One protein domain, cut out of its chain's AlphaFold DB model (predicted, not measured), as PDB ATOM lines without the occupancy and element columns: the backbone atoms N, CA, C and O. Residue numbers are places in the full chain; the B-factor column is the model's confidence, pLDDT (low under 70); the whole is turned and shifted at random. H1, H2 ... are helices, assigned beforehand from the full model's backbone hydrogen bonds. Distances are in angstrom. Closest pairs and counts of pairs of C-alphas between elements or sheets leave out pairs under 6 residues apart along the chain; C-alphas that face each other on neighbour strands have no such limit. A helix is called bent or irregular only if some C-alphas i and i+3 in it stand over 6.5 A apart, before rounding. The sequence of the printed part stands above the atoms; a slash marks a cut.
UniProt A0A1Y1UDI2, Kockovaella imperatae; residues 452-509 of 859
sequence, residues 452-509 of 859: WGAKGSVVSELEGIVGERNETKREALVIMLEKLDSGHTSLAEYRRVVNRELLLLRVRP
ATOM      1  N   TRP A 452     -86.632  84.205 -65.197       94.44
ATOM      2  CA  TRP A 452     -85.273  83.892 -65.658       94.44
ATOM      3  C   TRP A 452     -84.710  82.563 -65.143       94.44
ATOM      4  O   TRP A 452     -83.662  82.132 -65.617       94.44
ATOM      5  N   GLY A 453     -85.420  81.851 -64.266       94.50
ATOM      6  CA  GLY A 453     -84.970  80.605 -63.627       94.50
ATOM      7  C   GLY A 453     -84.621  79.468 -64.591       94.50
ATOM      8  O   GLY A 453     -83.874  78.567 -64.234       94.50
ATOM      9  N   ALA A 454     -85.113  79.507 -65.832       95.06
ATOM     10  CA  ALA A 454     -84.766  78.531 -66.872       95.06
ATOM     11  C   ALA A 454     -83.458  78.862 -67.623       95.06
ATOM     12  O   ALA A 454     -83.019  78.085 -68.472       95.06
ATOM     13  N   LYS A 455     -82.862  80.041 -67.404       94.69
ATOM     14  CA  LYS A 455     -81.649  80.484 -68.107       94.69
ATOM     15  C   LYS A 455     -80.404  79.957 -67.402       94.69
ATOM     16  O   LYS A 455     -80.332  79.986 -66.183       94.69
ATOM     17  N   GLY A 456     -79.394  79.535 -68.163       87.94
ATOM     18  CA  GLY A 456     -78.173  78.945 -67.595       87.94
ATOM     19  C   GLY A 456     -77.350  79.887 -66.706       87.94
ATOM     20  O   GLY A 456     -76.612  79.422 -65.850       87.94
ATOM     21  N   SER A 457     -77.490  81.208 -66.853       92.00
ATOM     22  CA  SER A 457     -76.752  82.180 -66.036       92.00
ATOM     23  C   SER A 457     -77.396  82.486 -64.682       92.00
ATOM     24  O   SER A 457     -76.754  83.124 -63.856       92.00
ATOM     25  N   VAL A 458     -78.633  82.037 -64.423       94.12
ATOM     26  CA  VAL A 458     -79.357  82.395 -63.187       94.12
ATOM     27  C   VAL A 458     -78.615  81.942 -61.929       94.12
ATOM     28  O   VAL A 458     -78.649  82.623 -60.908       94.12
ATOM     29  N   VAL A 459     -77.905  80.813 -62.016       91.56
ATOM     30  CA  VAL A 459     -77.132  80.248 -60.905       91.56
ATOM     31  C   VAL A 459     -76.019  81.213 -60.494       91.56
ATOM     32  O   VAL A 459     -75.959  81.610 -59.334       91.56
ATOM     33  N   SER A 460     -75.180  81.648 -61.441       90.06
ATOM     34  CA  SER A 460     -74.062  82.557 -61.156       90.06
ATOM     35  C   SER A 460     -74.514  83.985 -60.844       90.06
ATOM     36  O   SER A 460     -73.876  84.671 -60.048       90.06
ATOM     37  N   GLU A 461     -75.627  84.434 -61.430       93.25
ATOM     38  CA  GLU A 461     -76.240  85.734 -61.136       93.25
ATOM     39  C   GLU A 461     -76.708  85.822 -59.678       93.25
ATOM     40  O   GLU A 461     -76.312  86.742 -58.959       93.25
ATOM     41  N   LEU A 462     -77.523  84.861 -59.225       91.81
ATOM     42  CA  LEU A 462     -78.044  84.856 -57.858       91.81
ATOM     43  C   LEU A 462     -76.942  84.586 -56.832       91.81
ATOM     44  O   LEU A 462     -76.924  85.228 -55.785       91.81
ATOM     45  N   GLU A 463     -75.993  83.702 -57.143       87.69
ATOM     46  CA  GLU A 463     -74.814  83.473 -56.301       87.69
ATOM     47  C   GLU A 463     -73.992  84.757 -56.118       87.69
ATOM     48  O   GLU A 463     -73.627  85.099 -54.992       87.69
ATOM     49  N   GLY A 464     -73.768  85.515 -57.195       88.12
ATOM     50  CA  GLY A 464     -73.055  86.790 -57.146       88.12
ATOM     51  C   GLY A 464     -73.769  87.874 -56.332       88.12
ATOM     52  O   GLY A 464     -73.097  88.699 -55.713       88.12
ATOM     53  N   ILE A 465     -75.106  87.874 -56.308       87.75
ATOM     54  CA  ILE A 465     -75.921  88.848 -55.556       87.75
ATOM     55  C   ILE A 465     -76.033  88.478 -54.075       87.75
ATOM     56  O   ILE A 465     -75.902  89.350 -53.215       87.75
ATOM     57  N   VAL A 466     -76.297  87.207 -53.761       85.69
ATOM     58  CA  VAL A 466     -76.366  86.733 -52.370       85.69
ATOM     59  C   VAL A 466     -74.986  86.852 -51.723       85.69
ATOM     60  O   VAL A 466     -74.863  87.317 -50.592       85.69
ATOM     61  N   GLY A 467     -73.930  86.496 -52.455       78.62
ATOM     62  CA  GLY A 467     -72.561  86.530 -51.962       78.62
ATOM     63  C   GLY A 467     -72.294  85.532 -50.828       78.62
ATOM     64  O   GLY A 467     -73.171  84.834 -50.310       78.62
ATOM     65  N   GLU A 468     -71.032  85.449 -50.408       70.31
ATOM     66  CA  GLU A 468     -70.620  84.487 -49.377       70.31
ATOM     67  C   GLU A 468     -71.034  84.895 -47.955       70.31
ATOM     68  O   GLU A 468     -71.171  84.029 -47.089       70.31
ATOM     69  N   ARG A 469     -71.253  86.192 -47.711       70.38
ATOM     70  CA  ARG A 469     -71.408  86.768 -46.362       70.38
ATOM     71  C   ARG A 469     -72.844  87.136 -45.976       70.38
ATOM     72  O   ARG A 469     -73.055  87.521 -44.832       70.38
ATOM     73  N   ASN A 470     -73.814  87.048 -46.889       82.75
ATOM     74  CA  ASN A 470     -75.209  87.383 -46.594       82.75
ATOM     75  C   ASN A 470     -76.015  86.113 -46.277       82.75
ATOM     76  O   ASN A 470     -76.619  85.510 -47.168       82.75
ATOM     77  N   GLU A 471     -75.985  85.681 -45.013       82.94
ATOM     78  CA  GLU A 471     -76.694  84.465 -44.591       82.94
ATOM     79  C   GLU A 471     -78.218  84.639 -44.683       82.94
ATOM     80  O   GLU A 471     -78.893  83.728 -45.142       82.94
ATOM     81  N   THR A 472     -78.755  85.832 -44.401       83.56
ATOM     82  CA  THR A 472     -80.198  86.111 -44.494       83.56
ATOM     83  C   THR A 472     -80.743  85.901 -45.909       83.56
ATOM     84  O   THR A 472     -81.705  85.157 -46.113       83.56
ATOM     85  N   LYS A 473     -80.113  86.510 -46.929       86.19
ATOM     86  CA  LYS A 473     -80.513  86.323 -48.338       86.19
ATOM     87  C   LYS A 473     -80.313  84.875 -48.790       86.19
ATOM     88  O   LYS A 473     -81.082  84.379 -49.611       86.19
ATOM     89  N   ARG A 474     -79.308  84.179 -48.248       87.00
ATOM     90  CA  ARG A 474     -79.068  82.758 -48.527       87.00
ATOM     91  C   ARG A 474     -80.174  81.874 -47.962       87.00
ATOM     92  O   ARG A 474     -80.690  81.039 -48.697       87.00
ATOM     93  N   GLU A 475     -80.542  82.056 -46.699       84.75
ATOM     94  CA  GLU A 475     -81.634  81.320 -46.059       84.75
ATOM     95  C   GLU A 475     -82.955  81.561 -46.793       84.75
ATOM     96  O   GLU A 475     -83.641  80.605 -47.154       84.75
ATOM     97  N   ALA A 476     -83.264  82.820 -47.126       85.06
ATOM     98  CA  ALA A 476     -84.440  83.166 -47.921       85.06
ATOM     99  C   ALA A 476     -84.438  82.478 -49.300       85.06
ATOM    100  O   ALA A 476     -85.467  81.956 -49.736       85.06
ATOM    101  N   LEU A 477     -83.279  82.420 -49.969       89.00
ATOM    102  CA  LEU A 477     -83.124  81.722 -51.246       89.00
ATOM    103  C   LEU A 477     -83.350  80.211 -51.102       89.00
ATOM    104  O   LEU A 477     -84.063  79.635 -51.917       89.00
ATOM    105  N   VAL A 478     -82.790  79.568 -50.071       88.31
ATOM    106  CA  VAL A 478     -83.008  78.134 -49.796       88.31
ATOM    107  C   VAL A 478     -84.492  77.850 -49.588       88.31
ATOM    108  O   VAL A 478     -85.045  76.979 -50.257       88.31
ATOM    109  N   ILE A 479     -85.148  78.623 -48.719       87.56
ATOM    110  CA  ILE A 479     -86.574  78.471 -48.401       87.56
ATOM    111  C   ILE A 479     -87.434  78.623 -49.658       87.56
ATOM    112  O   ILE A 479     -88.384  77.864 -49.854       87.56
ATOM    113  N   MET A 480     -87.125  79.602 -50.511       90.62
ATOM    114  CA  MET A 480     -87.828  79.801 -51.777       90.62
ATOM    115  C   MET A 480     -87.635  78.599 -52.707       90.62
ATOM    116  O   MET A 480     -88.617  78.035 -53.188       90.62
ATOM    117  N   LEU A 481     -86.389  78.165 -52.911       91.75
ATOM    118  CA  LEU A 481     -86.062  77.065 -53.816       91.75
ATOM    119  C   LEU A 481     -86.692  75.740 -53.368       91.75
ATOM    120  O   LEU A 481     -87.132  74.958 -54.207       91.75
ATOM    121  N   GLU A 482     -86.776  75.474 -52.066       89.44
ATOM    122  CA  GLU A 482     -87.371  74.245 -51.527       89.44
ATOM    123  C   GLU A 482     -88.881  74.138 -51.755       89.44
ATOM    124  O   GLU A 482     -89.392  73.027 -51.868       89.44
ATOM    125  N   LYS A 483     -89.582  75.271 -51.882       89.38
ATOM    126  CA  LYS A 483     -91.028  75.312 -52.157       89.38
ATOM    127  C   LYS A 483     -91.382  75.054 -53.622       89.38
ATOM    128  O   LYS A 483     -92.554  74.847 -53.929       89.38
ATOM    129  N   LEU A 484     -90.407  75.120 -54.526       89.50
ATOM    130  CA  LEU A 484     -90.637  74.933 -55.955       89.50
ATOM    131  C   LEU A 484     -90.852  73.454 -56.297       89.50
ATOM    132  O   LEU A 484     -90.180  72.580 -55.750       89.50
ATOM    133  N   ASP A 485     -91.752  73.205 -57.251       84.00
ATOM    134  CA  ASP A 485     -92.029  71.867 -57.778       84.00
ATOM    135  C   ASP A 485     -90.795  71.267 -58.481       84.00
ATOM    136  O   ASP A 485     -90.003  71.975 -59.113       84.00
ATOM    137  N   SER A 486     -90.637  69.950 -58.355       83.06
ATOM    138  CA  SER A 486     -89.590  69.159 -59.009       83.06
ATOM    139  C   SER A 486     -90.045  68.543 -60.336       83.06
ATOM    140  O   SER A 486     -89.215  68.011 -61.072       83.06
ATOM    141  N   GLY A 487     -91.340  68.620 -60.661       89.94
ATOM    142  CA  GLY A 487     -91.892  68.128 -61.919       89.94
ATOM    143  C   GLY A 487     -91.457  68.937 -63.145       89.94
ATOM    144  O   GLY A 487     -91.268  70.154 -63.093       89.94
ATOM    145  N   HIS A 488     -91.332  68.261 -64.289       94.94
ATOM    146  CA  HIS A 488     -91.084  68.915 -65.571       94.94
ATOM    147  C   HIS A 488     -91.744  68.183 -66.741       94.94
ATOM    148  O   HIS A 488     -91.729  66.958 -66.845       94.94
ATOM    149  N   THR A 489     -92.290  68.957 -67.676       94.19
ATOM    150  CA  THR A 489     -92.856  68.460 -68.940       94.19
ATOM    151  C   THR A 489     -92.242  69.158 -70.148       94.19
ATOM    152  O   THR A 489     -92.141  68.572 -71.226       94.19
ATOM    153  N   SER A 490     -91.739  70.380 -69.961       95.62
ATOM    154  CA  SER A 490     -91.042  71.160 -70.983       95.62
ATOM    155  C   SER A 490     -89.555  71.352 -70.666       95.62
ATOM    156  O   SER A 490     -89.119  71.259 -69.520       95.62
ATOM    157  N   LEU A 491     -88.764  71.709 -71.685       95.12
ATOM    158  CA  LEU A 491     -87.344  72.044 -71.515       95.12
ATOM    159  C   LEU A 491     -87.131  73.215 -70.536       95.12
ATOM    160  O   LEU A 491     -86.159  73.224 -69.786       95.12
ATOM    161  N   ALA A 492     -88.022  74.210 -70.541       95.19
ATOM    162  CA  ALA A 492     -87.903  75.366 -69.656       95.19
ATOM    163  C   ALA A 492     -88.133  74.987 -68.185       95.19
ATOM    164  O   ALA A 492     -87.393  75.444 -67.316       95.19
ATOM    165  N   GLU A 493     -89.121  74.131 -67.913       95.69
ATOM    166  CA  GLU A 493     -89.363  73.572 -66.577       95.69
ATOM    167  C   GLU A 493     -88.190  72.708 -66.125       95.69
ATOM    168  O   GLU A 493     -87.647  72.945 -65.051       95.69
ATOM    169  N   TYR A 494     -87.713  71.803 -66.985       96.69
ATOM    170  CA  TYR A 494     -86.543  70.975 -66.693       96.69
ATOM    171  C   TYR A 494     -85.320  71.824 -66.322       96.69
ATOM    172  O   TYR A 494     -84.666  71.582 -65.311       96.69
ATOM    173  N   ARG A 495     -85.033  72.880 -67.096       96.44
ATOM    174  CA  ARG A 495     -83.918  73.788 -66.796       96.44
ATOM    175  C   ARG A 495     -84.098  74.535 -65.475       96.44
ATOM    176  O   ARG A 495     -83.106  74.731 -64.780       96.44
ATOM    177  N   ARG A 496     -85.325  74.916 -65.093       96.00
ATOM    178  CA  ARG A 496     -85.593  75.485 -63.758       96.00
ATOM    179  C   ARG A 496     -85.283  74.476 -62.654       96.00
ATOM    180  O   ARG A 496     -84.636  74.855 -61.684       96.00
ATOM    181  N   VAL A 497     -85.691  73.214 -62.815       96.00
ATOM    182  CA  VAL A 497     -85.394  72.140 -61.851       96.00
ATOM    183  C   VAL A 497     -83.884  71.926 -61.728       96.00
ATOM    184  O   VAL A 497     -83.356  71.957 -60.620       96.00
ATOM    185  N   VAL A 498     -83.163  71.819 -62.850       95.88
ATOM    186  CA  VAL A 498     -81.694  71.697 -62.856       95.88
ATOM    187  C   VAL A 498     -81.029  72.880 -62.151       95.88
ATOM    188  O   VAL A 498     -80.221  72.682 -61.250       95.88
ATOM    189  N   ASN A 499     -81.385  74.116 -62.509       95.69
ATOM    190  CA  ASN A 499     -80.797  75.310 -61.900       95.69
ATOM    191  C   ASN A 499     -81.103  75.411 -60.399       95.69
ATOM    192  O   ASN A 499     -80.246  75.849 -59.629       95.69
ATOM    193  N   ARG A 500     -82.302  74.991 -59.978       94.38
ATOM    194  CA  ARG A 500     -82.689  74.892 -58.566       94.38
ATOM    195  C   ARG A 500     -81.771  73.922 -57.833       94.38
ATOM    196  O   ARG A 500     -81.208  74.300 -56.811       94.38
ATOM    197  N   GLU A 501     -81.589  72.714 -58.360       92.31
ATOM    198  CA  GLU A 501     -80.722  71.709 -57.734       92.31
ATOM    199  C   GLU A 501     -79.261  72.169 -57.673       92.31
ATOM    200  O   GLU A 501     -78.617  72.042 -56.634       92.31
ATOM    201  N   LEU A 502     -78.742  72.793 -58.735       92.44
ATOM    202  CA  LEU A 502     -77.387  73.353 -58.745       92.44
ATOM    203  C   LEU A 502     -77.201  74.454 -57.695       92.44
ATOM    204  O   LEU A 502     -76.171  74.486 -57.019       92.44
ATOM    205  N   LEU A 503     -78.185  75.343 -57.529       91.00
ATOM    206  CA  LEU A 503     -78.148  76.356 -56.475       91.00
ATOM    207  C   LEU A 503     -78.213  75.718 -55.091       91.00
ATOM    208  O   LEU A 503     -77.357  76.026 -54.267       91.00
ATOM    209  N   LEU A 504     -79.152  74.796 -54.844       89.31
ATOM    210  CA  LEU A 504     -79.266  74.066 -53.574       89.31
ATOM    211  C   LEU A 504     -77.958  73.344 -53.224       89.31
ATOM    212  O   LEU A 504     -77.495  73.418 -52.083       89.31
ATOM    213  N   LEU A 505     -77.312  72.717 -54.210       87.38
ATOM    214  CA  LEU A 505     -75.996  72.100 -54.061       87.38
ATOM    215  C   LEU A 505     -74.908  73.095 -53.658       87.38
ATOM    216  O   LEU A 505     -74.000  72.686 -52.943       87.38
ATOM    217  N   ARG A 506     -74.987  74.367 -54.052       86.50
ATOM    218  CA  ARG A 506     -74.007  75.404 -53.684       86.50
ATOM    219  C   ARG A 506     -74.288  76.029 -52.317       86.50
ATOM    220  O   ARG A 506     -73.358  76.287 -51.556       86.50
ATOM    221  N   VAL A 507     -75.561  76.259 -51.981       81.75
ATOM    222  CA  VAL A 507     -75.943  77.004 -50.765       81.75
ATOM    223  C   VAL A 507     -76.088  76.120 -49.519       81.75
ATOM    224  O   VAL A 507     -75.792  76.578 -48.411       81.75
ATOM    225  N   ARG A 508     -76.490  74.848 -49.664       79.12
ATOM    226  CA  ARG A 508     -76.732  73.949 -48.517       79.12
ATOM    227  C   ARG A 508     -75.444  73.555 -47.772       79.12
ATOM    228  O   ARG A 508     -74.389  73.437 -48.409       79.12
ATOM    229  N   PRO A 509     -75.515  73.265 -46.456       75.94
ATOM    230  CA  PRO A 509     -74.388  72.728 -45.681       75.94
ATOM    231  C   PRO A 509     -73.773  71.451 -46.287       75.94
ATOM    232  O   PRO A 509     -74.431  70.727 -47.033       75.94
TER     233      PRO A 509
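AT A GLANCE: This is residues 452 to 509 of the 859 residues of a protein of Kockovaella imperatae (UniProt A0A1Y1UDI2). Three helices run back and forth as a small elongated bundle: the longest, H3, makes the long axis, and the shorter H1 and H2 pack on its later part, the three centres making a triangle. Contacts between the helices are few, and the earlier part of H3, residues 491 to 498, runs on past H1 and H2, reached from the end of H2 by the stretch 483 to 490. The printed part has 58 residues with three named helices, H1, H2 and H3 in that order along the chain, and no named strand; the class is all helix. The whole is compact, with a radius of gyration of the C-alphas of 11.2 A, and the C-alphas span 36 by 21 by 16 A.

HOW THE PARTS SIT: H3, residues 491 to 507, touches both other helices. It touches H2, residues 471 to 482, with its residues 500 to 507 alone, and the closest C-alphas, those of Leu 481 and Arg 500, are 6.2 A apart. H2 and H3 form a helical hairpin, running opposite ways at a steep tilt of 38 degrees, only just beyond shallow. H3 touches H1, residues 458 to 466, with its residues 499 to 503 alone; the closest C-alphas, those of Val 459 and Leu 503, are 6.0 A apart. H1 and H3 run the same way at a steep tilt of 36 degrees, only just beyond shallow. H1 and H2 are close but not clearly touching, with 2 pairs of C-alphas within 8 A, the closest those of Val 466 and Lys 473 at 5.8 A. They run opposite ways at a shallow tilt of 31 degrees. In H1, H2 and H3 every pair of O i and N i+4 is within hydrogen-bond range.

IN THESE COORDINATES: H3 has 17 residues and measures 24.2 A from C-alpha 491 at (-87.344, 72.044, -71.515) to C-alpha 507 at (-75.943, 77.004, -50.765). H2 has 12 residues and measures 16.3 A from Glu 471 to Glu 482. H1 has 9 residues and measures 12.0 A from Val 458, whose C-alpha is at (-79.357, 82.395, -63.187), to Val 466. None of the three helices is bent.

THE WHOLE: The two C-alphas farthest apart are those of Arg 469 and Thr 489, at 36.1 A. The C-alphas of Trp 452 and Pro 509, the first and last printed residues, are 25.3 A apart. The printed part has no cut. The link from H1 to H2 is tight, with 4 residues, and the link from H2 to H3 is short, with 8 residues. The mean pLDDT of the printed part is 89.1, and no printed residue is under 70.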